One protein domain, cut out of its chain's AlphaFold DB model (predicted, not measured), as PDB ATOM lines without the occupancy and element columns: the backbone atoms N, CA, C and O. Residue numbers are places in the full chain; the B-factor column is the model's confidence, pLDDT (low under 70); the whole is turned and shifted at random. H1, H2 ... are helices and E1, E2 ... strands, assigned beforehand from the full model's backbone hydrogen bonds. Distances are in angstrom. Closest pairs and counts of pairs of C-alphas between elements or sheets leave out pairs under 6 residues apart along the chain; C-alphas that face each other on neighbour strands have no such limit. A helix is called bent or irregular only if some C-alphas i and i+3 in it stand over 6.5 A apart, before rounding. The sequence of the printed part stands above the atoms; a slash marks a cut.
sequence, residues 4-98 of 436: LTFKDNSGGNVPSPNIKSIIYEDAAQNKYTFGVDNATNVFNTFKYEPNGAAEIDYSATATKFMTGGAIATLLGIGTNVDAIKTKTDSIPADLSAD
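Overview. This is residues 4 to 98 of the 436 residues of an uncharacterized protein of Wolbachia endosymbiont of Culex quinquefasciatus JHB (UniProt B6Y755). A small four-stranded sheet makes a head, and the long helix H2 sticks out from it as an arm, with H1 between them beyond E4. Four named strands precede two named helices in 95 printed residues; the sheet is a meander, each strand antiparallel to the one before, order E1 E2 E3 E4. The mixed whole is extended, radius of gyration of the C-alphas 21.8 A, spans 76 by 29 by 27 A.

Arrangement. E1, residues 4 to 7, and E2, 21 to 25, form a hairpin at 153 degrees, N 5 to O 23 2.8 A. E2 and E3, 31 to 35, form another, N 22 to O 34 2.8 A. E3 and E4, 45 to 49, form a third, N 33 to O 47 2.8 A. H1, residues 59 to 67, only grazes the sheet; its closest C-alphas to E4 are those of Ser 59 and Thr 45, 4.4 A. H1 and H2, residues 69 to 98, meet only through their link. Every O i to N i+4 pair is within hydrogen-bond range in H1, 24 of 26 in H2.

Along the chain. E1 begins at C-alpha 4 (-76.651, 46.879, 20.730). H2, 42.9 A long, kinks by 31 degrees near residue 92, is only just irregular, C-alphas 89 and 92 being 6.7 A apart, and ends at C-alpha 98 (-117.978, 36.483, -25.277).

Size, cuts and confidence. The farthest C-alphas, Gly 52 and Asp 98, are 76.3 A apart. The printed part has no cut; the link E1 to E2 is long. Confidence is under 70 in residues 9 to 12, 14 to 19, 37 to 43 and 66 to 73.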
ATOM      1  N   LEU A   4     -76.410  47.220  22.125       80.00
ATOM      2  CA  LEU A   4     -76.651  46.879  20.730       80.00
ATOM      3  C   LEU A   4     -75.940  47.904  19.864       80.00
ATOM      4  O   LEU A   4     -76.133  49.109  20.026       80.00
ATOM      5  N   THR A   5     -75.119  47.408  18.951       78.44
ATOM      6  CA  THR A   5     -74.264  48.230  18.112       78.44
ATOM      7  C   THR A   5     -74.453  47.858  16.652       78.44
ATOM      8  O   THR A   5     -74.432  46.687  16.279       78.44
ATOM      9  N   PHE A   6     -74.591  48.876  15.811       77.62
ATOM     10  CA  PHE A   6     -74.684  48.726  14.367       77.62
ATOM     11  C   PHE A   6     -73.387  49.198  13.725       77.62
ATOM     12  O   PHE A   6     -72.902  50.293  14.034       77.62
ATOM     13  N   LYS A   7     -72.817  48.357  12.860       74.00
ATOM     14  CA  LYS A   7     -71.522  48.596  12.228       74.00
ATOM     15  C   LYS A   7     -71.644  48.687  10.709       74.00
ATOM     16  O   LYS A   7     -72.401  47.941  10.080       74.00
ATOM     17  N   ASP A   8     -70.867  49.602  10.140       72.94
ATOM     18  CA  ASP A   8     -70.669  49.731   8.698       72.94
ATOM     19  C   ASP A   8     -69.443  48.933   8.207       72.94
ATOM     20  O   ASP A   8     -68.789  48.218   8.970       72.94
ATOM     21  N   ASN A   9     -69.104  49.099   6.922       61.94
ATOM     22  CA  ASN A   9     -67.946  48.479   6.262       61.94
ATOM     23  C   ASN A   9     -66.588  48.796   6.916       61.94
ATOM     24  O   ASN A   9     -65.614  48.099   6.649       61.94
ATOM     25  N   SER A  10     -66.515  49.843   7.737       61.25
ATOM     26  CA  SER A  10     -65.292  50.330   8.379       61.25
ATOM     27  C   SER A  10     -65.187  49.870   9.839       61.25
ATOM     28  O   SER A  10     -64.225  50.210  10.524       61.25
ATOM     29  N   GLY A  11     -66.196  49.150  10.349       64.69
ATOM     30  CA  GLY A  11     -66.321  48.820  11.769       64.69
ATOM     31  C   GLY A  11     -66.711  50.017  12.650       64.69
ATOM     32  O   GLY A  11     -66.643  49.922  13.883       64.69
ATOM     33  N   GLY A  12     -67.136  51.136  12.053       66.12
ATOM     34  CA  GLY A  12     -67.586  52.334  12.761       66.12
ATOM     35  C   GLY A  12     -69.011  52.180  13.293       66.12
ATOM     36  O   GLY A  12     -69.844  51.534  12.658       66.12
ATOM     37  N   ASN A  13     -69.308  52.754  14.467       71.88
ATOM     38  CA  ASN A  13     -70.691  52.831  14.952       71.88
ATOM     39  C   ASN A  13     -71.475  53.774  14.044       71.88
ATOM     40  O   ASN A  13     -71.138  54.953  13.951       71.88
ATOM     41  N   VAL A  14     -72.530  53.271  13.412       68.88
ATOM     42  CA  VAL A  14     -73.375  54.072  12.526       68.88
ATOM     43  C   VAL A  14     -74.830  54.062  12.995       68.88
ATOM     44  O   VAL A  14     -75.372  52.995  13.270       68.88
ATOM     45  N   PRO A  15     -75.514  55.220  13.013       57.53
ATOM     46  CA  PRO A  15     -76.971  55.287  13.162       57.53
ATOM     47  C   PRO A  15     -77.706  54.976  11.840       57.53
ATOM     48  O   PRO A  15     -78.871  55.325  11.677       57.53
ATOM     49  N   SER A  16     -77.012  54.399  10.856       53.41
ATOM     50  CA  SER A  16     -77.377  54.483   9.439       53.41
ATOM     51  C   SER A  16     -78.012  53.191   8.910       53.41
ATOM     52  O   SER A  16     -77.578  52.119   9.322       53.41
ATOM     53  N   PRO A  17     -78.936  53.253   7.926       52.38
ATOM     54  CA  PRO A  17     -79.497  52.093   7.211       52.38
ATOM     55  C   PRO A  17     -78.482  51.218   6.442       52.38
ATOM     56  O   PRO A  17     -78.871  50.214   5.856       52.38
ATOM     57  N   ASN A  18     -77.184  51.534   6.468       64.31
ATOM     58  CA  ASN A  18     -76.119  50.725   5.859       64.31
ATOM     59  C   ASN A  18     -75.492  49.742   6.859       64.31
ATOM     60  O   ASN A  18     -74.272  49.679   7.017       64.31
ATOM     61  N   ILE A  19     -76.342  48.996   7.559       64.94
ATOM     62  CA  ILE A  19     -75.931  48.036   8.584       64.94
ATOM     63  C   ILE A  19     -75.423  46.771   7.888       64.94
ATOM     64  O   ILE A  19     -76.207  46.021   7.308       64.94
ATOM     65  N   LYS A  20     -74.112  46.527   7.948       74.38
ATOM     66  CA  LYS A  20     -73.490  45.295   7.427       74.38
ATOM     67  C   LYS A  20     -73.266  44.265   8.512       74.38
ATOM     68  O   LYS A  20     -73.254  43.076   8.216       74.38
ATOM     69  N   SER A  21     -73.135  44.696   9.760       77.31
ATOM     70  CA  SER A  21     -73.243  43.793  10.890       77.31
ATOM     71  C   SER A  21     -73.963  44.435  12.066       77.31
ATOM     72  O   SER A  21     -73.847  45.630  12.351       77.31
ATOM     73  N   ILE A  22     -74.755  43.608  12.730       80.88
ATOM     74  CA  ILE A  22     -75.438  43.901  13.976       80.88
ATOM     75  C   ILE A  22     -74.672  43.145  15.044       80.88
ATOM     76  O   ILE A  22     -74.588  41.919  14.981       80.88
ATOM     77  N   ILE A  23     -74.109  43.874  16.001       84.69
ATOM     78  CA  ILE A  23     -73.391  43.294  17.127       84.69
ATOM     79  C   ILE A  23     -74.198  43.566  18.383       84.69
ATOM     80  O   ILE A  23     -74.361  44.714  18.799       84.69
ATOM     81  N   TYR A  24     -74.710  42.505  18.981       84.00
ATOM     82  CA  TYR A  24     -75.357  42.550  20.279       84.00
ATOM     83  C   TYR A  24     -74.394  42.009  21.327       84.00
ATOM     84  O   TYR A  24     -73.907  40.893  21.183       84.00
ATOM     85  N   GLU A  25     -74.121  42.784  22.369       86.00
ATOM     86  CA  GLU A  25     -73.355  42.332  23.525       86.00
ATOM     87  C   GLU A  25     -74.276  42.250  24.735       86.00
ATOM     88  O   GLU A  25     -74.895  43.242  25.134       86.00
ATOM     89  N   ASP A  26     -74.399  41.060  25.310       84.50
ATOM     90  CA  ASP A  26     -75.282  40.850  26.446       84.50
ATOM     91  C   ASP A  26     -74.678  41.373  27.765       84.50
ATOM     92  O   ASP A  26     -73.541  41.839  27.842       84.50
ATOM     93  N   ALA A  27     -75.455  41.322  28.848       83.75
ATOM     94  CA  ALA A  27     -74.997  41.798  30.153       83.75
ATOM     95  C   ALA A  27     -73.847  40.960  30.755       83.75
ATOM     96  O   ALA A  27     -73.179  41.445  31.670       83.75
ATOM     97  N   ALA A  28     -73.619  39.739  30.256       83.12
ATOM     98  CA  ALA A  28     -72.493  38.883  30.617       83.12
ATOM     99  C   ALA A  28     -71.253  39.136  29.737       83.12
ATOM    100  O   ALA A  28     -70.226  38.499  29.963       83.12
ATOM    101  N   GLN A  29     -71.330  40.107  28.815       83.00
ATOM    102  CA  GLN A  29     -70.311  40.488  27.831       83.00
ATOM    103  C   GLN A  29     -70.078  39.443  26.728       83.00
ATOM    104  O   GLN A  29     -69.016  39.420  26.111       83.00
ATOM    105  N   ASN A  30     -71.057  38.572  26.452       85.75
ATOM    106  CA  ASN A  30     -71.004  37.735  25.251       85.75
ATOM    107  C   ASN A  30     -71.459  38.548  24.036       85.75
ATOM    108  O   ASN A  30     -72.479  39.236  24.106       85.75
ATOM    109  N   LYS A  31     -70.757  38.429  22.906       84.88
ATOM    110  CA  LYS A  31     -71.071  39.142  21.663       84.88
ATOM    111  C   LYS A  31     -71.693  38.223  20.622       84.88
ATOM    112  O   LYS A  31     -71.203  37.134  20.355       84.88
ATOM    113  N   TYR A  32     -72.738  38.707  19.972       87.12
ATOM    114  CA  TYR A  32     -73.417  38.064  18.857       87.12
ATOM    115  C   TYR A  32     -73.333  38.990  17.655       87.12
ATOM    116  O   TYR A  32     -73.892  40.084  17.681       87.12
ATOM    117  N   THR A  33     -72.662  38.546  16.601       84.56
ATOM    118  CA  THR A  33     -72.500  39.304  15.364       84.56
ATOM    119  C   THR A  33     -73.317  38.647  14.263       84.56
ATOM    120  O   THR A  33     -72.989  37.557  13.801       84.56
ATOM    121  N   PHE A  34     -74.361  39.330  13.812       82.69
ATOM    122  CA  PHE A  34     -75.103  38.976  12.606       82.69
ATOM    123  C   PHE A  34     -74.628  39.879  11.485       82.69
ATOM    124  O   PHE A  34     -74.816  41.090  11.551       82.69
ATOM    125  N   GLY A  35     -73.986  39.309  10.478       78.69
ATOM    126  CA  GLY A  35     -73.390  40.054   9.385       78.69
ATOM    127  C   GLY A  35     -73.927  39.640   8.026       78.69
ATOM    128  O   GLY A  35     -74.387  38.520   7.801       78.69
ATOM    129  N   VAL A  36     -73.831  40.584   7.112       72.94
ATOM    130  CA  VAL A  36     -73.978  40.381   5.685       72.94
ATOM    131  C   VAL A  36     -72.584  40.123   5.127       72.94
ATOM    132  O   VAL A  36     -71.700  40.966   5.287       72.94
ATOM    133  N   ASP A  37     -72.376  38.983   4.465       65.56
ATOM    134  CA  ASP A  37     -71.110  38.741   3.771       65.56
ATOM    135  C   ASP A  37     -70.981  39.755   2.623       65.56
ATOM    136  O   ASP A  37     -71.854  39.869   1.755       65.56
ATOM    137  N   ASN A  38     -69.885  40.513   2.643       60.00
ATOM    138  CA  ASN A  38     -69.636  41.635   1.748       60.00
ATOM    139  C   ASN A  38     -69.632  41.222   0.268       60.00
ATOM    140  O   ASN A  38     -69.939  42.053  -0.584       60.00
ATOM    141  N   ALA A  39     -69.316  39.956  -0.033       63.59
ATOM    142  CA  ALA A  39     -69.289  39.443  -1.399       63.59
ATOM    143  C   ALA A  39     -70.684  39.131  -1.968       63.59
ATOM    144  O   ALA A  39     -70.881  39.229  -3.177       63.59
ATOM    145  N   THR A  40     -71.654  38.753  -1.125       64.75
ATOM    146  CA  THR A  40     -72.963  38.253  -1.590       64.75
ATOM    147  C   THR A  40     -74.137  39.155  -1.225       64.75
ATOM    148  O   THR A  40     -75.217  38.988  -1.782       64.75
ATOM    149  N   ASN A  41     -73.945  40.133  -0.329       64.94
ATOM    150  CA  ASN A  41     -75.024  40.963   0.220       64.94
ATOM    151  C   ASN A  41     -76.176  40.145   0.852       64.94
ATOM    152  O   ASN A  41     -77.290  40.645   1.000       64.94
ATOM    153  N   VAL A  42     -75.907  38.904   1.276       66.00
ATOM    154  CA  VAL A  42     -76.856  38.055   2.010       66.00
ATOM    155  C   VAL A  42     -76.434  37.979   3.481       66.00
ATOM    156  O   VAL A  42     -75.239  37.881   3.777       66.00
ATOM    157  N   PHE A  43     -77.400  38.039   4.409       65.50
ATOM    158  CA  PHE A  43     -77.190  37.817   5.848       65.50
ATOM    159  C   PHE A  43     -76.787  36.364   6.108       65.50
ATOM    160  O   PHE A  43     -77.600  35.516   6.463       65.50
ATOM    161  N   ASN A  44     -75.510  36.086   5.887       73.50
ATOM    162  CA  ASN A  44     -74.942  34.752   5.967       73.50
ATOM    163  C   ASN A  44     -73.861  34.655   7.035       73.50
ATOM    164  O   ASN A  44     -73.361  33.559   7.266       73.50
ATOM    165  N   THR A  45     -73.512  35.761   7.696       75.31
ATOM    166  CA  THR A  45     -72.569  35.742   8.804       75.31
ATOM    167  C   THR A  45     -73.318  35.652  10.125       75.31
ATOM    168  O   THR A  45     -74.131  36.520  10.438       75.31
ATOM    169  N   PHE A  46     -73.034  34.632  10.924       84.06
ATOM    170  CA  PHE A  46     -73.480  34.591  12.311       84.06
ATOM    171  C   PHE A  46     -72.334  34.113  13.182       84.06
ATOM    172  O   PHE A  46     -71.885  32.982  13.044       84.06
ATOM    173  N   LYS A  47     -71.846  34.983  14.055       85.50
ATOM    174  CA  LYS A  47     -70.714  34.713  14.935       85.50
ATOM    175  C   LYS A  47     -71.120  34.957  16.377       85.50
ATOM    176  O   LYS A  47     -71.885  35.877  16.660       85.50
ATOM    177  N   TYR A  48     -70.610  34.133  17.276       85.31
ATOM    178  CA  TYR A  48     -70.860  34.224  18.705       85.31
ATOM    179  C   TYR A  48     -69.538  34.166  19.459       85.31
ATOM    180  O   TYR A  48     -68.814  33.185  19.357       85.31
ATOM    181  N   GLU A  49     -69.222  35.203  20.218       87.19
ATOM    182  CA  GLU A  49     -67.985  35.338  20.978       87.19
ATOM    183  C   GLU A  49     -68.328  35.408  22.478       87.19
ATOM    184  O   GLU A  49     -68.778  36.450  22.963       87.19
ATOM    185  N   PRO A  50     -68.195  34.297  23.225       86.00
ATOM    186  CA  PRO A  50     -68.490  34.271  24.654       86.00
ATOM    187  C   PRO A  50     -67.426  35.024  25.466       86.00
ATOM    188  O   PRO A  50     -66.246  35.011  25.119       86.00
ATOM    189  N   ASN A  51     -67.813  35.623  26.595       84.00
ATOM    190  CA  ASN A  51     -66.899  36.379  27.452       84.00
ATOM    191  C   ASN A  51     -65.744  35.496  27.971       84.00
ATOM    192  O   ASN A  51     -65.966  34.513  28.680       84.00
ATOM    193  N   GLY A  52     -64.508  35.858  27.614       81.00
ATOM    194  CA  GLY A  52     -63.292  35.120  27.971       81.00
ATOM    195  C   GLY A  52     -62.985  33.897  27.094       81.00
ATOM    196  O   GLY A  52     -62.067  33.148  27.428       81.00
ATOM    197  N   ALA A  53     -63.714  33.686  25.990       82.81
ATOM    198  CA  ALA A  53     -63.526  32.570  25.061       82.81
ATOM    199  C   ALA A  53     -63.359  33.033  23.602       82.81
ATOM    200  O   ALA A  53     -63.566  34.196  23.269       82.81
ATOM    201  N   ALA A  54     -62.958  32.106  22.727       82.69
ATOM    202  CA  ALA A  54     -62.796  32.372  21.298       82.69
ATOM    203  C   ALA A  54     -64.148  32.451  20.563       82.69
ATOM    204  O   ALA A  54     -65.092  31.736  20.905       82.69
ATOM    205  N   GLU A  55     -64.208  33.283  19.519       83.94
ATOM    206  CA  GLU A  55     -65.352  33.412  18.607       83.94
ATOM    207  C   GLU A  55     -65.697  32.076  17.920       83.94
ATOM    208  O   GLU A  55     -64.831  31.375  17.393       83.94
ATOM    209  N   ILE A  56     -66.988  31.745  17.894       85.81
ATOM    210  CA  ILE A  56     -67.577  30.614  17.178       85.81
ATOM    211  C   ILE A  56     -68.307  31.149  15.948       85.81
ATOM    212  O   ILE A  56     -69.213  31.976  16.063       85.81
ATOM    213  N   ASP A  57     -67.953  30.638  14.772       83.81
ATOM    214  CA  ASP A  57     -68.549  31.040  13.502       83.81
ATOM    215  C   ASP A  57     -69.619  30.030  13.026       83.81
ATOM    216  O   ASP A  57     -69.316  28.909  12.614       83.81
ATOM    217  N   TYR A  58     -70.890  30.433  13.076       83.25
ATOM    218  CA  TYR A  58     -72.062  29.682  12.606       83.25
ATOM    219  C   TYR A  58     -72.490  30.044  11.171       83.25
ATOM    220  O   TYR A  58     -73.529  29.571  10.692       83.25
ATOM    221  N   SER A  59     -71.707  30.852  10.457       81.62
ATOM    222  CA  SER A  59     -72.052  31.391   9.131       81.62
ATOM    223  C   SER A  59     -72.365  30.315   8.082       81.62
ATOM    224  O   SER A  59     -73.229  30.498   7.222       81.62
ATOM    225  N   ALA A  60     -71.736  29.138   8.170       77.81
ATOM    226  CA  ALA A  60     -72.006  28.024   7.258       77.81
ATOM    227  C   ALA A  60     -73.455  27.501   7.361       77.81
ATOM    228  O   ALA A  60     -74.076  27.173   6.347       77.81
ATOM    229  N   THR A  61     -74.021  27.461   8.571       76.75
ATOM    230  CA  THR A  61     -75.408  27.025   8.804       76.75
ATOM    231  C   THR A  61     -76.400  28.059   8.280       76.75
ATOM    232  O   THR A  61     -77.359  27.694   7.598       76.75
ATOM    233  N   ALA A  62     -76.142  29.347   8.538       73.06
ATOM    234  CA  ALA A  62     -76.951  30.448   8.018       73.06
ATOM    235  C   ALA A  62     -76.959  30.456   6.481       73.06
ATOM    236  O   ALA A  62     -78.023  30.488   5.863       73.06
ATOM    237  N   THR A  63     -75.786  30.289   5.864       73.38
ATOM    238  CA  THR A  63     -75.655  30.177   4.406       73.38
ATOM    239  C   THR A  63     -76.495  29.026   3.863       73.38
ATOM    240  O   THR A  63     -77.273  29.229   2.941       73.38
ATOM    241  N   LYS A  64     -76.422  27.830   4.461       72.56
ATOM    242  CA  LYS A  64     -77.169  26.654   3.983       72.56
ATOM    243  C   LYS A  64     -78.689  26.821   4.087       72.56
ATOM    244  O   LYS A  64     -79.410  26.246   3.275       72.56
ATOM    245  N   PHE A  65     -79.176  27.600   5.052       72.25
ATOM    246  CA  PHE A  65     -80.590  27.967   5.141       72.25
ATOM    247  C   PHE A  65     -80.992  28.923   4.010       72.25
ATOM    248  O   PHE A  65     -82.011  28.713   3.356       72.25
ATOM    249  N   MET A  66     -80.147  29.918   3.726       69.94
ATOM    250  CA  MET A  66     -80.386  30.928   2.688       69.94
ATOM    251  C   MET A  66     -80.160  30.407   1.259       69.94
ATOM    252  O   MET A  66     -80.760  30.909   0.314       69.94
ATOM    253  N   THR A  67     -79.325  29.387   1.071       65.88
ATOM    254  CA  THR A  67     -79.053  28.784  -0.246       65.88
ATOM    255  C   THR A  67     -79.722  27.421  -0.431       65.88
ATOM    256  O   THR A  67     -79.617  26.821  -1.500       65.88
ATOM    257  N   GLY A  68     -80.390  26.894   0.597       62.53
ATOM    258  CA  GLY A  68     -81.124  25.632   0.536       62.53
ATOM    259  C   GLY A  68     -82.434  25.758  -0.252       62.53
ATOM    260  O   GLY A  68     -83.081  26.804  -0.257       62.53
ATOM    261  N   GLY A  69     -82.870  24.667  -0.894       63.22
ATOM    262  CA  GLY A  69     -84.024  24.623  -1.814       63.22
ATOM    263  C   GLY A  69     -85.393  25.068  -1.259       63.22
ATOM    264  O   GLY A  69     -86.350  25.181  -2.026       63.22
ATOM    265  N   ALA A  70     -85.505  25.373   0.036       67.56
ATOM    266  CA  ALA A  70     -86.695  25.983   0.627       67.56
ATOM    267  C   ALA A  70     -87.002  27.361   0.010       67.56
ATOM    268  O   ALA A  70     -88.156  27.643  -0.313       67.56
ATOM    269  N   ILE A  71     -85.974  28.180  -0.249       68.44
ATOM    270  CA  ILE A  71     -86.158  29.490  -0.896       68.44
ATOM    271  C   ILE A  71     -86.506  29.325  -2.383       68.44
ATOM    272  O   ILE A  71     -87.372  30.035  -2.887       68.44
ATOM    273  N   ALA A  72     -85.937  28.332  -3.074       62.06
ATOM    274  CA  ALA A  72     -86.309  28.022  -4.459       62.06
ATOM    275  C   ALA A  72     -87.782  27.572  -4.590       62.06
ATOM    276  O   ALA A  72     -88.466  27.963  -5.534       62.06
ATOM    277  N   THR A  73     -88.299  26.812  -3.618       69.50
ATOM    278  CA  THR A  73     -89.719  26.409  -3.568       69.50
ATOM    279  C   THR A  73     -90.633  27.614  -3.320       69.50
ATOM    280  O   THR A  73     -91.677  27.740  -3.958       69.50
ATOM    281  N   LEU A  74     -90.217  28.540  -2.447       71.38
ATOM    282  CA  LEU A  74     -90.941  29.788  -2.196       71.38
ATOM    283  C   LEU A  74     -90.971  30.699  -3.438       71.38
ATOM    284  O   LEU A  74     -92.006  31.289  -3.739       71.38
ATOM    285  N   LEU A  75     -89.878  30.751  -4.206       70.19
ATOM    286  CA  LEU A  75     -89.828  31.460  -5.490       70.19
ATOM    287  C   LEU A  75     -90.730  30.809  -6.557       70.19
ATOM    288  O   LEU A  75     -91.405  31.521  -7.297       70.19
ATOM    289  N   GLY A  76     -90.819  29.473  -6.604       75.06
ATOM    290  CA  GLY A  76     -91.739  28.751  -7.499       75.06
ATOM    291  C   GLY A  76     -93.227  28.968  -7.176       75.06
ATOM    292  O   GLY A  76     -94.065  28.998  -8.081       75.06
ATOM    293  N   ILE A  77     -93.568  29.195  -5.899       79.69
ATOM    294  CA  ILE A  77     -94.918  29.639  -5.505       79.69
ATOM    295  C   ILE A  77     -95.230  30.996  -6.151       79.69
ATOM    296  O   ILE A  77     -96.330  31.159  -6.675       79.69
ATOM    297  N   GLY A  78     -94.260  31.915  -6.208       78.44
ATOM    298  CA  GLY A  78     -94.399  33.197  -6.906       78.44
ATOM    299  C   GLY A  78     -94.820  33.029  -8.369       78.44
ATOM    300  O   GLY A  78     -95.840  33.573  -8.778       78.44
ATOM    301  N   THR A  79     -94.133  32.167  -9.129       82.19
ATOM    302  CA  THR A  79     -94.461  31.944 -10.551       82.19
ATOM    303  C   THR A  79     -95.849  31.339 -10.778       82.19
ATOM    304  O   THR A  79     -96.537  31.698 -11.733       82.19
ATOM    305  N   ASN A  80     -96.298  30.439  -9.895       86.19
ATOM    306  CA  ASN A  80     -97.642  29.864  -9.988       86.19
ATOM    307  C   ASN A  80     -98.718  30.889  -9.617       86.19
ATOM    308  O   ASN A  80     -99.765  30.928 -10.262       86.19
ATOM    309  N   VAL A  81     -98.460  31.728  -8.610       87.38
ATOM    310  CA  VAL A  81     -99.346  32.836  -8.230       87.38
ATOM    311  C   VAL A  81     -99.461  33.846  -9.371       87.38
ATOM    312  O   VAL A  81    -100.577  34.249  -9.684       87.38
ATOM    313  N   ASP A  82     -98.368  34.174 -10.062       87.75
ATOM    314  CA  ASP A  82     -98.384  35.071 -11.225       87.75
ATOM    315  C   ASP A  82     -99.168  34.479 -12.407       87.75
ATOM    316  O   ASP A  82     -99.955  35.177 -13.054       87.75
ATOM    317  N   ALA A  83     -99.019  33.178 -12.673       88.00
ATOM    318  CA  ALA A  83     -99.782  32.487 -13.711       88.00
ATOM    319  C   ALA A  83    -101.283  32.404 -13.377       88.00
ATOM    320  O   ALA A  83    -102.124  32.605 -14.258       88.00
ATOM    321  N   ILE A  84    -101.632  32.133 -12.113       90.31
ATOM    322  CA  ILE A  84    -103.020  32.165 -11.626       90.31
ATOM    323  C   ILE A  84    -103.573  33.577 -11.767       90.31
ATOM    324  O   ILE A  84    -104.627  33.745 -12.367       90.31
ATOM    325  N   LYS A  85    -102.839  34.585 -11.287       91.19
ATOM    326  CA  LYS A  85    -103.225  35.988 -11.384       91.19
ATOM    327  C   LYS A  85    -103.469  36.397 -12.830       91.19
ATOM    328  O   LYS A  85    -104.513  36.962 -13.107       91.19
ATOM    329  N   THR A  86    -102.573  36.049 -13.751       91.56
ATOM    330  CA  THR A  86    -102.739  36.345 -15.183       91.56
ATOM    331  C   THR A  86    -104.026  35.726 -15.730       91.56
ATOM    332  O   THR A  86    -104.806  36.407 -16.384       91.56
ATOM    333  N   LYS A  87    -104.301  34.450 -15.422       92.50
ATOM    334  CA  LYS A  87    -105.554  33.801 -15.837       92.50
ATOM    335  C   LYS A  87    -106.780  34.454 -15.197       92.50
ATOM    336  O   LYS A  87    -107.774  34.652 -15.881       92.50
ATOM    337  N   THR A  88    -106.719  34.787 -13.909       91.69
ATOM    338  CA  THR A  88    -107.818  35.432 -13.179       91.69
ATOM    339  C   THR A  88    -108.088  36.848 -13.685       91.69
ATOM    340  O   THR A  88    -109.248  37.205 -13.866       91.69
ATOM    341  N   ASP A  89    -107.044  37.628 -13.968       92.62
ATOM    342  CA  ASP A  89    -107.140  38.989 -14.501       92.62
ATOM    343  C   ASP A  89    -107.700  39.004 -15.938       92.62
ATOM    344  O   ASP A  89    -108.333  39.985 -16.328       92.62
ATOM    345  N   SER A  90    -107.530  37.922 -16.713       92.19
ATOM    346  CA  SER A  90    -108.108  37.784 -18.061       92.19
ATOM    347  C   SER A  90    -109.594  37.402 -18.079       92.19
ATOM    348  O   SER A  90    -110.285  37.756 -19.034       92.19
ATOM    349  N   ILE A  91    -110.130  36.749 -17.036       93.69
ATOM    350  CA  ILE A  91    -111.542  36.300 -16.997       93.69
ATOM    351  C   ILE A  91    -112.541  37.438 -17.298       93.69
ATOM    352  O   ILE A  91    -113.446  37.222 -18.107       93.69
ATOM    353  N   PRO A  92    -112.427  38.647 -16.705       93.19
ATOM    354  CA  PRO A  92    -113.335  39.749 -17.021       93.19
ATOM    355  C   PRO A  92    -113.292  40.171 -18.494       93.19
ATOM    356  O   PRO A  92    -114.332  40.522 -19.053       93.19
ATOM    357  N   ALA A  93    -112.112  40.142 -19.123       91.25
ATOM    358  CA  ALA A  93    -111.941  40.506 -20.525       91.25
ATOM    359  C   ALA A  93    -112.543  39.442 -21.456       91.25
ATOM    360  O   ALA A  93    -113.307  39.797 -22.352       91.25
ATOM    361  N   ASP A  94    -112.282  38.160 -21.189       92.19
ATOM    362  CA  ASP A  94    -112.812  37.037 -21.973       92.19
ATOM    363  C   ASP A  94    -114.346  36.987 -21.902       92.19
ATOM    364  O   ASP A  94    -115.018  36.968 -22.931       92.19
ATOM    365  N   LEU A  95    -114.923  37.094 -20.697       94.62
ATOM    366  CA  LEU A  95    -116.379  37.154 -20.524       94.62
ATOM    367  C   LEU A  95    -116.998  38.377 -21.211       94.62
ATOM    368  O   LEU A  95    -118.105  38.292 -21.745       94.62
ATOM    369  N   SER A  96    -116.299  39.515 -21.210       93.69
ATOM    370  CA  SER A  96    -116.760  40.711 -21.921       93.69
ATOM    371  C   SER A  96    -116.749  40.499 -23.438       93.69
ATOM    372  O   SER A  96    -117.698  40.898 -24.112       93.69
ATOM    373  N   ALA A  97    -115.716  39.847 -23.978       92.69
ATOM    374  CA  ALA A  97    -115.613  39.524 -25.400       92.69
ATOM    375  C   ALA A  97    -116.678  38.503 -25.842       92.69
ATOM    376  O   ALA A  97    -117.340  38.706 -26.866       92.69
ATOM    377  N   ASP A  98    -116.915  37.463 -25.042       94.19
ATOM    378  CA  ASP A  98    -117.978  36.483 -25.277       94.19
ATOM    379  C   ASP A  98    -119.356  37.145 -25.238       94.19
ATOM    380  O   ASP A  98    -120.180  36.930 -26.128       94.19
TER     381      ASP A  98